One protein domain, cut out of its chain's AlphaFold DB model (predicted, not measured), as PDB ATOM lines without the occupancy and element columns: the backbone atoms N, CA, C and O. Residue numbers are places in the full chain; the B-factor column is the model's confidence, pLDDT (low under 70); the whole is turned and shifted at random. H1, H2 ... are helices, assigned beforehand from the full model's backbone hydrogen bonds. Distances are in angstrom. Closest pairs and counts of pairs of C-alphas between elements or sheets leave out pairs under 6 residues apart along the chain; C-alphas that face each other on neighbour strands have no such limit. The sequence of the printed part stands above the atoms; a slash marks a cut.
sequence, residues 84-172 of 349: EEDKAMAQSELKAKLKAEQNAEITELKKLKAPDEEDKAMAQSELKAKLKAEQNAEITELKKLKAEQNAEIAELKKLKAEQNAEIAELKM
ATOM      1  N   GLU A  84     125.985 124.617 115.647       57.00
ATOM      2  CA  GLU A  84     126.728 125.122 116.817       57.00
ATOM      3  C   GLU A  84     127.642 126.300 116.461       57.00
ATOM      4  O   GLU A  84     127.767 127.241 117.254       57.00
ATOM      5  N   GLU A  85     128.224 126.290 115.259       58.78
ATOM      6  CA  GLU A  85     129.027 127.401 114.740       58.78
ATOM      7  C   GLU A  85     128.154 128.634 114.479       58.78
ATOM      8  O   GLU A  85     128.521 129.739 114.887       58.78
ATOM      9  N   ASP A  86     126.953 128.445 113.930       68.38
ATOM     10  CA  ASP A  86     125.993 129.530 113.693       68.38
ATOM     11  C   ASP A  86     125.495 130.164 115.008       68.38
ATOM     12  O   ASP A  86     125.429 131.393 115.136       68.38
ATOM     13  N   LYS A  87     125.222 129.354 116.044       67.69
ATOM     14  CA  LYS A  87     124.849 129.846 117.387       67.69
ATOM     15  C   LYS A  87     126.007 130.604 118.060       67.69
ATOM     16  O   LYS A  87     125.778 131.628 118.717       67.69
ATOM     17  N   ALA A  88     127.247 130.132 117.912       68.31
ATOM     18  CA  ALA A  88     128.433 130.805 118.444       68.31
ATOM     19  C   ALA A  88     128.720 132.129 117.715       68.31
ATOM     20  O   ALA A  88     129.028 133.139 118.362       68.31
ATOM     21  N   MET A  89     128.547 132.150 116.390       72.12
ATOM     22  CA  MET A  89     128.690 133.343 115.562       72.12
ATOM     23  C   MET A  89     127.638 134.393 115.935       72.12
ATOM     24  O   MET A  89     128.014 135.524 116.244       72.12
ATOM     25  N   ALA A  90     126.365 134.006 116.074       72.00
ATOM     26  CA  ALA A  90     125.290 134.894 116.526       72.00
ATOM     27  C   ALA A  90     125.571 135.506 117.913       72.00
ATOM     28  O   ALA A  90     125.371 136.705 118.131       72.00
ATOM     29  N   GLN A  91     126.104 134.715 118.853       70.12
ATOM     30  CA  GLN A  91     126.484 135.227 120.175       70.12
ATOM     31  C   GLN A  91     127.689 136.183 120.106       70.12
ATOM     32  O   GLN A  91     127.782 137.133 120.891       70.12
ATOM     33  N   SER A  92     128.628 135.938 119.191       72.56
ATOM     34  CA  SER A  92     129.782 136.814 118.967       72.56
ATOM     35  C   SER A  92     129.386 138.139 118.302       72.56
ATOM     36  O   SER A  92     129.861 139.194 118.726       72.56
ATOM     37  N   GLU A  93     128.448 138.107 117.351       76.75
ATOM     38  CA  GLU A  93     127.910 139.285 116.674       76.75
ATOM     39  C   GLU A  93     127.113 140.181 117.621       76.75
ATOM     40  O   GLU A  93     127.301 141.396 117.597       76.75
ATOM     41  N   LEU A  94     126.278 139.607 118.495       76.88
ATOM     42  CA  LEU A  94     125.567 140.366 119.533       76.88
ATOM     43  C   LEU A  94     126.544 141.098 120.462       76.88
ATOM     44  O   LEU A  94     126.447 142.309 120.651       76.88
ATOM     45  N   LYS A  95     127.579 140.400 120.951       77.06
ATOM     46  CA  LYS A  95     128.632 141.014 121.781       77.06
ATOM     47  C   LYS A  95     129.394 142.119 121.046       77.06
ATOM     48  O   LYS A  95     129.810 143.096 121.675       77.06
ATOM     49  N   ALA A  96     129.635 141.952 119.747       79.94
ATOM     50  CA  ALA A  96     130.305 142.956 118.927       79.94
ATOM     51  C   ALA A  96     129.415 144.189 118.707       79.94
ATOM     52  O   ALA A  96     129.899 145.311 118.871       79.94
ATOM     53  N   LYS A  97     128.121 143.991 118.417       80.50
ATOM     54  CA  LYS A  97     127.123 145.062 118.280       80.50
ATOM     55  C   LYS A  97     126.990 145.874 119.567       80.50
ATOM     56  O   LYS A  97     127.178 147.085 119.508       80.50
ATOM     57  N   LEU A  98     126.851 145.219 120.723       76.81
ATOM     58  CA  LEU A  98     126.805 145.887 122.030       76.81
ATOM     59  C   LEU A  98     128.039 146.780 122.267       76.81
ATOM     60  O   LEU A  98     127.930 147.921 122.714       76.81
ATOM     61  N   LYS A  99     129.242 146.277 121.961       75.62
ATOM     62  CA  LYS A  99     130.479 147.066 122.108       75.62
ATOM     63  C   LYS A  99     130.539 148.244 121.134       75.62
ATOM     64  O   LYS A  99     131.058 149.301 121.496       75.62
ATOM     65  N   ALA A 100     130.072 148.062 119.902       75.31
ATOM     66  CA  ALA A 100     130.057 149.115 118.893       75.31
ATOM     67  C   ALA A 100     129.069 150.232 119.264       75.31
ATOM     68  O   ALA A 100     129.430 151.406 119.203       75.31
ATOM     69  N   GLU A 101     127.877 149.862 119.724       74.06
ATOM     70  CA  GLU A 101     126.822 150.780 120.155       74.06
ATOM     71  C   GLU A 101     127.240 151.583 121.391       74.06
ATOM     72  O   GLU A 101     127.194 152.814 121.372       74.06
ATOM     73  N   GLN A 102     127.837 150.926 122.394       73.38
ATOM     74  CA  GLN A 102     128.442 151.606 123.547       73.38
ATOM     75  C   GLN A 102     129.484 152.651 123.135       73.38
ATOM     76  O   GLN A 102     129.524 153.755 123.680       73.38
ATOM     77  N   ASN A 103     130.352 152.322 122.177       75.75
ATOM     78  CA  ASN A 103     131.386 153.245 121.717       75.75
ATOM     79  C   ASN A 103     130.807 154.417 120.909       75.75
ATOM     80  O   ASN A 103     131.331 155.534 121.001       75.75
ATOM     81  N   ALA A 104     129.740 154.186 120.140       76.62
ATOM     82  CA  ALA A 104     129.036 155.225 119.398       76.62
ATOM     83  C   ALA A 104     128.334 156.213 120.347       76.62
ATOM     84  O   ALA A 104     128.565 157.419 120.239       76.62
ATOM     85  N   GLU A 105     127.608 155.721 121.353       70.06
ATOM     86  CA  GLU A 105     126.938 156.562 122.356       70.06
ATOM     87  C   GLU A 105     127.932 157.341 123.228       70.06
ATOM     88  O   GLU A 105     127.753 158.535 123.468       70.06
ATOM     89  N   ILE A 106     129.049 156.729 123.646       74.44
ATOM     90  CA  ILE A 106     130.130 157.448 124.351       74.44
ATOM     91  C   ILE A 106     130.689 158.588 123.485       74.44
ATOM     92  O   ILE A 106     131.135 159.619 124.004       74.44
ATOM     93  N   THR A 107     130.683 158.412 122.166       73.25
ATOM     94  CA  THR A 107     131.142 159.429 121.220       73.25
ATOM     95  C   THR A 107     130.112 160.548 121.053       73.25
ATOM     96  O   THR A 107     130.514 161.713 121.008       73.25
ATOM     97  N   GLU A 108     128.810 160.252 121.044       73.56
ATOM     98  CA  GLU A 108     127.752 161.276 121.102       73.56
ATOM     99  C   GLU A 108     127.761 162.055 122.424       73.56
ATOM    100  O   GLU A 108     127.715 163.287 122.412       73.56
ATOM    101  N   LEU A 109     127.970 161.375 123.557       63.41
ATOM    102  CA  LEU A 109     128.125 162.002 124.876       63.41
ATOM    103  C   LEU A 109     129.275 163.019 124.929       63.41
ATOM    104  O   LEU A 109     129.234 163.968 125.715       63.41
ATOM    105  N   LYS A 110     130.314 162.831 124.108       67.25
ATOM    106  CA  LYS A 110     131.440 163.772 123.992       67.25
ATOM    107  C   LYS A 110     131.152 164.946 123.056       67.25
ATOM    108  O   LYS A 110     131.842 165.959 123.157       67.25
ATOM    109  N   LYS A 111     130.178 164.820 122.149       71.62
ATOM    110  CA  LYS A 111     129.829 165.839 121.146       71.62
ATOM    111  C   LYS A 111     128.735 166.804 121.603       71.62
ATOM    112  O   LYS A 111     128.657 167.896 121.046       71.62
ATOM    113  N   LEU A 112     127.931 166.452 122.609       55.78
ATOM    114  CA  LEU A 112     126.939 167.358 123.200       55.78
ATOM    115  C   LEU A 112     127.622 168.568 123.873       55.78
ATOM    116  O   LEU A 112     128.023 168.524 125.037       55.78
ATOM    117  N   LYS A 113     127.749 169.665 123.117       57.03
ATOM    118  CA  LYS A 113     127.862 171.033 123.640       57.03
ATOM    119  C   LYS A 113     126.444 171.509 123.969       57.03
ATOM    120  O   LYS A 113     125.724 171.930 123.071       57.03
ATOM    121  N   ALA A 114     126.048 171.407 125.233       51.81
ATOM    122  CA  ALA A 114     124.847 172.051 125.770       51.81
ATOM    123  C   ALA A 114     125.259 173.208 126.708       51.81
ATOM    124  O   ALA A 114     126.386 173.159 127.211       51.81
ATOM    125  N   PRO A 115     124.417 174.245 126.902       50.16
ATOM    126  CA  PRO A 115     124.858 175.535 127.438       50.16
ATOM    127  C   PRO A 115     125.177 175.565 128.936       50.16
ATOM    128  O   PRO A 115     125.982 176.400 129.316       50.16
ATOM    129  N   ASP A 116     124.658 174.653 129.763       61.91
ATOM    130  CA  ASP A 116     124.849 174.706 131.220       61.91
ATOM    131  C   ASP A 116     125.233 173.331 131.804       61.91
ATOM    132  O   ASP A 116     124.760 172.273 131.376       61.91
ATOM    133  N   GLU A 117     126.157 173.323 132.772       63.19
ATOM    134  CA  GLU A 117     126.796 172.106 133.308       63.19
ATOM    135  C   GLU A 117     125.838 171.175 134.076       63.19
ATOM    136  O   GLU A 117     126.089 169.968 134.156       63.19
ATOM    137  N   GLU A 118     124.712 171.696 134.569       62.03
ATOM    138  CA  GLU A 118     123.681 170.931 135.283       62.03
ATOM    139  C   GLU A 118     122.803 170.093 134.336       62.03
ATOM    140  O   GLU A 118     122.563 168.909 134.602       62.03
ATOM    141  N   ASP A 119     122.435 170.633 133.171       68.31
ATOM    142  CA  ASP A 119     121.685 169.894 132.144       68.31
ATOM    143  C   ASP A 119     122.524 168.759 131.541       68.31
ATOM    144  O   ASP A 119     122.028 167.663 131.258       68.31
ATOM    145  N   LYS A 120     123.844 168.966 131.433       68.56
ATOM    146  CA  LYS A 120     124.794 167.920 131.035       68.56
ATOM    147  C   LYS A 120     124.849 166.776 132.051       68.56
ATOM    148  O   LYS A 120     124.949 165.613 131.650       68.56
ATOM    149  N   ALA A 121     124.805 167.079 133.347       71.25
ATOM    150  CA  ALA A 121     124.872 166.069 134.398       71.25
ATOM    151  C   ALA A 121     123.605 165.202 134.433       71.25
ATOM    152  O   ALA A 121     123.712 163.973 134.507       71.25
ATOM    153  N   MET A 122     122.423 165.815 134.306       75.62
ATOM    154  CA  MET A 122     121.154 165.084 134.245       75.62
ATOM    155  C   MET A 122     121.069 164.196 133.003       75.62
ATOM    156  O   MET A 122     120.849 162.989 133.150       75.62
ATOM    157  N   ALA A 123     121.346 164.753 131.818       76.12
ATOM    158  CA  ALA A 123     121.328 164.002 130.566       76.12
ATOM    159  C   ALA A 123     122.317 162.825 130.599       76.12
ATOM    160  O   ALA A 123     121.963 161.704 130.239       76.12
ATOM    161  N   GLN A 124     123.536 163.028 131.117       75.56
ATOM    162  CA  GLN A 124     124.494 161.930 131.286       75.56
ATOM    163  C   GLN A 124     124.032 160.874 132.292       75.56
ATOM    164  O   GLN A 124     124.346 159.696 132.106       75.56
ATOM    165  N   SER A 125     123.351 161.260 133.373       77.75
ATOM    166  CA  SER A 125     122.872 160.297 134.370       77.75
ATOM    167  C   SER A 125     121.742 159.430 133.810       77.75
ATOM    168  O   SER A 125     121.756 158.214 134.002       77.75
ATOM    169  N   GLU A 126     120.821 160.033 133.054       81.00
ATOM    170  CA  GLU A 126     119.658 159.346 132.497       81.00
ATOM    171  C   GLU A 126     120.069 158.365 131.391       81.00
ATOM    172  O   GLU A 126     119.622 157.219 131.371       81.00
ATOM    173  N   LEU A 127     121.006 158.769 130.529       78.88
ATOM    174  CA  LEU A 127     121.560 157.912 129.479       78.88
ATOM    175  C   LEU A 127     122.382 156.754 130.071       78.88
ATOM    176  O   LEU A 127     122.204 155.601 129.686       78.88
ATOM    177  N   LYS A 128     123.202 157.012 131.104       79.62
ATOM    178  CA  LYS A 128     123.906 155.944 131.845       79.62
ATOM    179  C   LYS A 128     122.944 154.975 132.530       79.62
ATOM    180  O   LYS A 128     123.263 153.792 132.647       79.62
ATOM    181  N   ALA A 129     121.808 155.461 133.031       82.50
ATOM    182  CA  ALA A 129     120.788 154.613 133.635       82.50
ATOM    183  C   ALA A 129     120.113 153.719 132.584       82.50
ATOM    184  O   ALA A 129     119.981 152.519 132.826       82.50
ATOM    185  N   LYS A 130     119.772 154.273 131.411       82.56
ATOM    186  CA  LYS A 130     119.226 153.518 130.269       82.56
ATOM    187  C   LYS A 130     120.202 152.440 129.789       82.56
ATOM    188  O   LYS A 130     119.826 151.271 129.774       82.56
ATOM    189  N   LEU A 131     121.473 152.789 129.578       78.88
ATOM    190  CA  LEU A 131     122.518 151.839 129.177       78.88
ATOM    191  C   LEU A 131     122.670 150.683 130.177       78.88
ATOM    192  O   LEU A 131     122.754 149.518 129.799       78.88
ATOM    193  N   LYS A 132     122.696 150.987 131.481       80.50
ATOM    194  CA  LYS A 132     122.781 149.945 132.516       80.50
ATOM    195  C   LYS A 132     121.555 149.037 132.518       80.50
ATOM    196  O   LYS A 132     121.694 147.841 132.761       80.50
ATOM    197  N   ALA A 133     120.364 149.593 132.306       82.25
ATOM    198  CA  ALA A 133     119.134 148.812 132.255       82.25
ATOM    199  C   ALA A 133     119.134 147.855 131.053       82.25
ATOM    200  O   ALA A 133     118.835 146.673 131.222       82.25
ATOM    201  N   GLU A 134     119.551 148.338 129.885       79.56
ATOM    202  CA  GLU A 134     119.650 147.553 128.655       79.56
ATOM    203  C   GLU A 134     120.718 146.455 128.751       79.56
ATOM    204  O   GLU A 134     120.416 145.280 128.546       79.56
ATOM    205  N   GLN A 135     121.922 146.789 129.233       79.25
ATOM    206  CA  GLN A 135     122.967 145.800 129.522       79.25
ATOM    207  C   GLN A 135     122.476 144.702 130.477       79.25
ATOM    208  O   GLN A 135     122.779 143.524 130.290       79.25
ATOM    209  N   ASN A 136     121.721 145.064 131.518       83.75
ATOM    210  CA  ASN A 136     121.192 144.091 132.473       83.75
ATOM    211  C   ASN A 136     120.116 143.186 131.855       83.75
ATOM    212  O   ASN A 136     120.061 141.997 132.192       83.75
ATOM    213  N   ALA A 137     119.280 143.721 130.963       86.06
ATOM    214  CA  ALA A 137     118.300 142.935 130.220       86.06
ATOM    215  C   ALA A 137     119.000 141.919 129.302       86.06
ATOM    216  O   ALA A 137     118.717 140.723 129.391       86.06
ATOM    217  N   GLU A 138     120.002 142.352 128.538       80.19
ATOM    218  CA  GLU A 138     120.738 141.478 127.616       80.19
ATOM    219  C   GLU A 138     121.586 140.427 128.353       80.19
ATOM    220  O   GLU A 138     121.611 139.253 127.977       80.19
ATOM    221  N   ILE A 139     122.211 140.778 129.485       87.50
ATOM    222  CA  ILE A 139     122.883 139.800 130.363       87.50
ATOM    223  C   ILE A 139     121.894 138.735 130.858       87.50
ATOM    224  O   ILE A 139     122.268 137.569 131.023       87.50
ATOM    225  N   THR A 140     120.647 139.118 131.132       88.56
ATOM    226  CA  THR A 140     119.605 138.186 131.582       88.56
ATOM    227  C   THR A 140     119.207 137.230 130.462       88.56
ATOM    228  O   THR A 140     119.110 136.023 130.696       88.56
ATOM    229  N   GLU A 141     119.064 137.734 129.239       88.62
ATOM    230  CA  GLU A 141     118.768 136.922 128.060       88.62
ATOM    231  C   GLU A 141     119.918 135.960 127.719       88.62
ATOM    232  O   GLU A 141     119.694 134.757 127.559       88.62
ATOM    233  N   LEU A 142     121.171 136.427 127.757       84.62
ATOM    234  CA  LEU A 142     122.358 135.580 127.574       84.62
ATOM    235  C   LEU A 142     122.454 134.468 128.625       84.62
ATOM    236  O   LEU A 142     122.844 133.339 128.312       84.62
ATOM    237  N   LYS A 143     122.100 134.758 129.884       87.50
ATOM    238  CA  LYS A 143     122.043 133.736 130.943       87.50
ATOM    239  C   LYS A 143     120.976 132.685 130.654       87.50
ATOM    240  O   LYS A 143     121.232 131.506 130.901       87.50
ATOM    241  N   LYS A 144     119.816 133.094 130.136       91.12
ATOM    242  CA  LYS A 144     118.729 132.184 129.760       91.12
ATOM    243  C   LYS A 144     119.145 131.271 128.604       91.12
ATOM    244  O   LYS A 144     119.068 130.056 128.756       91.12
ATOM    245  N   LEU A 145     119.698 131.832 127.527       86.31
ATOM    246  CA  LEU A 145     120.209 131.061 126.385       86.31
ATOM    247  C   LEU A 145     121.293 130.060 126.801       86.31
ATOM    248  O   LEU A 145     121.279 128.911 126.374       86.31
ATOM    249  N   LYS A 146     122.208 130.457 127.696       84.38
ATOM    250  CA  LYS A 146     123.232 129.544 128.224       84.38
ATOM    251  C   LYS A 146     122.625 128.381 129.018       84.38
ATOM    252  O   LYS A 146     123.153 127.271 128.983       84.38
ATOM    253  N   ALA A 147     121.549 128.627 129.765       85.56
ATOM    254  CA  ALA A 147     120.848 127.574 130.493       85.56
ATOM    255  C   ALA A 147     120.128 126.610 129.535       85.56
ATOM    256  O   ALA A 147     120.219 125.400 129.729       85.56
ATOM    257  N   GLU A 148     119.482 127.134 128.491       86.38
ATOM    258  CA  GLU A 148     118.836 126.335 127.441       86.38
ATOM    259  C   GLU A 148     119.854 125.468 126.683       86.38
ATOM    260  O   GLU A 148     119.660 124.259 126.585       86.38
ATOM    261  N   GLN A 149     120.997 126.029 126.271       84.44
ATOM    262  CA  GLN A 149     122.085 125.269 125.637       84.44
ATOM    263  C   GLN A 149     122.602 124.133 126.529       84.44
ATOM    264  O   GLN A 149     122.822 123.016 126.068       84.44
ATOM    265  N   ASN A 150     122.781 124.388 127.827       86.94
ATOM    266  CA  ASN A 150     123.223 123.349 128.757       86.94
ATOM    267  C   ASN A 150     122.193 122.218 128.909       86.94
ATOM    268  O   ASN A 150     122.588 121.066 129.097       86.94
ATOM    269  N   ALA A 151     120.896 122.534 128.843       88.25
ATOM    270  CA  ALA A 151     119.835 121.532 128.864       88.25
ATOM    271  C   ALA A 151     119.829 120.693 127.573       88.25
ATOM    272  O   ALA A 151     119.788 119.467 127.653       88.25
ATOM    273  N   GLU A 152     119.978 121.333 126.411       85.00
ATOM    274  CA  GLU A 152     120.070 120.672 125.099       85.00
ATOM    275  C   GLU A 152     121.280 119.716 125.038       85.00
ATOM    276  O   GLU A 152     121.147 118.548 124.670       85.00
ATOM    277  N   ILE A 153     122.449 120.147 125.529       88.69
ATOM    278  CA  ILE A 153     123.645 119.291 125.649       88.69
ATOM    279  C   ILE A 153     123.380 118.078 126.554       88.69
ATOM    280  O   ILE A 153     123.888 116.982 126.293       88.69
ATOM    281  N   ALA A 154     122.621 118.250 127.639       88.00
ATOM    282  CA  ALA A 154     122.286 117.149 128.538       88.00
ATOM    283  C   ALA A 154     121.357 116.124 127.865       88.00
ATOM    284  O   ALA A 154     121.587 114.920 128.006       88.00
ATOM    285  N   GLU A 155     120.365 116.578 127.095       88.88
ATOM    286  CA  GLU A 155     119.498 115.695 126.303       88.88
ATOM    287  C   GLU A 155     120.270 114.959 125.206       88.88
ATOM    288  O   GLU A 155     120.150 113.738 125.099       88.88
ATOM    289  N   LEU A 156     121.137 115.647 124.455       87.81
ATOM    290  CA  LEU A 156     121.972 115.013 123.427       87.81
ATOM    291  C   LEU A 156     122.904 113.949 124.018       87.81
ATOM    292  O   LEU A 156     123.064 112.868 123.448       87.81
ATOM    293  N   LYS A 157     123.489 114.209 125.194       88.56
ATOM    294  CA  LYS A 157     124.289 113.207 125.916       88.56
ATOM    295  C   LYS A 157     123.461 111.987 126.307       88.56
ATOM    296  O   LYS A 157     123.963 110.868 126.203       88.56
ATOM    297  N   LYS A 158     122.216 112.194 126.744       90.44
ATOM    298  CA  LYS A 158     121.301 111.107 127.101       90.44
ATOM    299  C   LYS A 158     120.932 110.266 125.875       90.44
ATOM    300  O   LYS A 158     121.101 109.052 125.918       90.44
ATOM    301  N   LEU A 159     120.536 110.901 124.772       87.50
ATOM    302  CA  LEU A 159     120.211 110.216 123.515       87.50
ATOM    303  C   LEU A 159     121.404 109.430 122.964       87.50
ATOM    304  O   LEU A 159     121.253 108.285 122.549       87.50
ATOM    305  N   LYS A 160     122.614 109.998 123.023       86.75
ATOM    306  CA  LYS A 160     123.838 109.297 122.610       86.75
ATOM    307  C   LYS A 160     124.116 108.059 123.469       86.75
ATOM    308  O   LYS A 160     124.601 107.054 122.956       86.75
ATOM    309  N   ALA A 161     123.826 108.119 124.769       85.94
ATOM    310  CA  ALA A 161     123.961 106.967 125.656       85.94
ATOM    311  C   ALA A 161     122.920 105.878 125.348       85.94
ATOM    312  O   ALA A 161     123.283 104.705 125.298       85.94
ATOM    313  N   GLU A 162     121.666 106.259 125.090       86.50
ATOM    314  CA  GLU A 162     120.596 105.334 124.684       86.50
ATOM    315  C   GLU A 162     120.920 104.649 123.349       86.50
ATOM    316  O   GLU A 162     120.893 103.423 123.275       86.50
ATOM    317  N   GLN A 163     121.352 105.404 122.334       87.12
ATOM    318  CA  GLN A 163     121.784 104.840 121.047       87.12
ATOM    319  C   GLN A 163     122.962 103.872 121.202       87.12
ATOM    320  O   GLN A 163     122.982 102.807 120.588       87.12
ATOM    321  N   ASN A 164     123.949 104.209 122.037       83.69
ATOM    322  CA  ASN A 164     125.077 103.314 122.293       83.69
ATOM    323  C   ASN A 164     124.650 102.022 123.008       83.69
ATOM    324  O   ASN A 164     125.224 100.967 122.734       83.69
ATOM    325  N   ALA A 165     123.663 102.090 123.908       84.25
ATOM    326  CA  ALA A 165     123.101 100.913 124.568       84.25
ATOM    327  C   ALA A 165     122.329 100.026 123.577       84.25
ATOM    328  O   ALA A 165     122.535  98.815 123.562       84.25
ATOM    329  N   GLU A 166     121.528 100.621 122.693       80.00
ATOM    330  CA  GLU A 166     120.784  99.904 121.650       80.00
ATOM    331  C   GLU A 166     121.727  99.232 120.636       80.00
ATOM    332  O   GLU A 166     121.549  98.067 120.280       80.00
ATOM    333  N   ILE A 167     122.810  99.910 120.235       83.44
ATOM    334  CA  ILE A 167     123.866  99.303 119.410       83.44
ATOM    335  C   ILE A 167     124.514  98.120 120.140       83.44
ATOM    336  O   ILE A 167     124.811  97.109 119.503       83.44
ATOM    337  N   ALA A 168     124.760  98.221 121.449       82.25
ATOM    338  CA  ALA A 168     125.337  97.124 122.223       82.25
ATOM    339  C   ALA A 168     124.392  95.913 122.297       82.25
ATOM    340  O   ALA A 168     124.856  94.779 122.166       82.25
ATOM    341  N   GLU A 169     123.087  96.150 122.432       77.50
ATOM    342  CA  GLU A 169     122.054  95.110 122.436       77.50
ATOM    343  C   GLU A 169     121.941  94.421 121.065       77.50
ATOM    344  O   GLU A 169     121.951  93.194 120.982       77.50
ATOM    345  N   LEU A 170     121.970  95.186 119.969       77.12
ATOM    346  CA  LEU A 170     121.971  94.647 118.601       77.12
ATOM    347  C   LEU A 170     123.271  93.922 118.224       77.12
ATOM    348  O   LEU A 170     123.279  93.082 117.324       77.12
ATOM    349  N   LYS A 171     124.384  94.260 118.881       78.06
ATOM    350  CA  LYS A 171     125.706  93.668 118.629       78.06
ATOM    351  C   LYS A 171     125.970  92.426 119.477       78.06
ATOM    352  O   LYS A 171     127.026  91.806 119.320       78.06
ATOM    353  N   MET A 172     125.034  92.030 120.341       59.06
ATOM    354  CA  MET A 172     125.104  90.716 120.959       59.06
ATOM    355  C   MET A 172     125.036  89.636 119.868       59.06
ATOM    356  O   MET A 172     124.139  89.671 119.023       59.06
TER     357      MET A 172
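This is residues 84 to 172 of the 349 residues of an uncharacterized protein of Chrysochromulina tobinii (UniProt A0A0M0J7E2). What does one see first? Helix H1 runs out, the chain turns round over five residues, and the much longer helix H2 runs back beside it, making a long, thin rod in which the two are close but not clearly touching. Residues 150 to 172, of which 150 to 170 belong to H2, stick out as a single helical arm. What is it made of? The printed part has 89 residues, with two named helices, H1 then H2, and no named strand: the class is all helix. How spread out is it? It is extended, with a radius of gyration of the C-alphas of 23.5 A and spans of 85 by 19 by 7 A.

How do the helices stand to each other? H1, residues 84 to 111, and H2, residues 117 to 170, run opposite ways at a shallow tilt of 5 degrees, with 16.1 A from centre to centre. How near do they come? They are close but not clearly touching, with 1 pair of C-alphas within 8 A: those of Leu 109 and Gln 124, the closest, are 7.4 A apart. What do the backbones show? In H1 and H2 every O i to N i+4 pair is within hydrogen-bond range.

Where does H1 lie? Its 28 residues span 41.1 A from C-alpha 84 at (126.728, 125.122, 116.817) to C-alpha 111 at (129.829, 165.839, 121.146). Where does H2 lie? Its 54 residues span 79.0 A, ending with C-alpha 170 at (121.971, 94.647, 118.601).

How long is it? The two C-alphas farthest apart, those of Pro 115 and Met 172, are 85.1 A apart. Is the printed part whole? It has no cut, and the link from H1 to H2 is tight. Where is confidence low? The pLDDT is under 70 at residues 84 to 88, 109 to 110, 112 to 120 and 172.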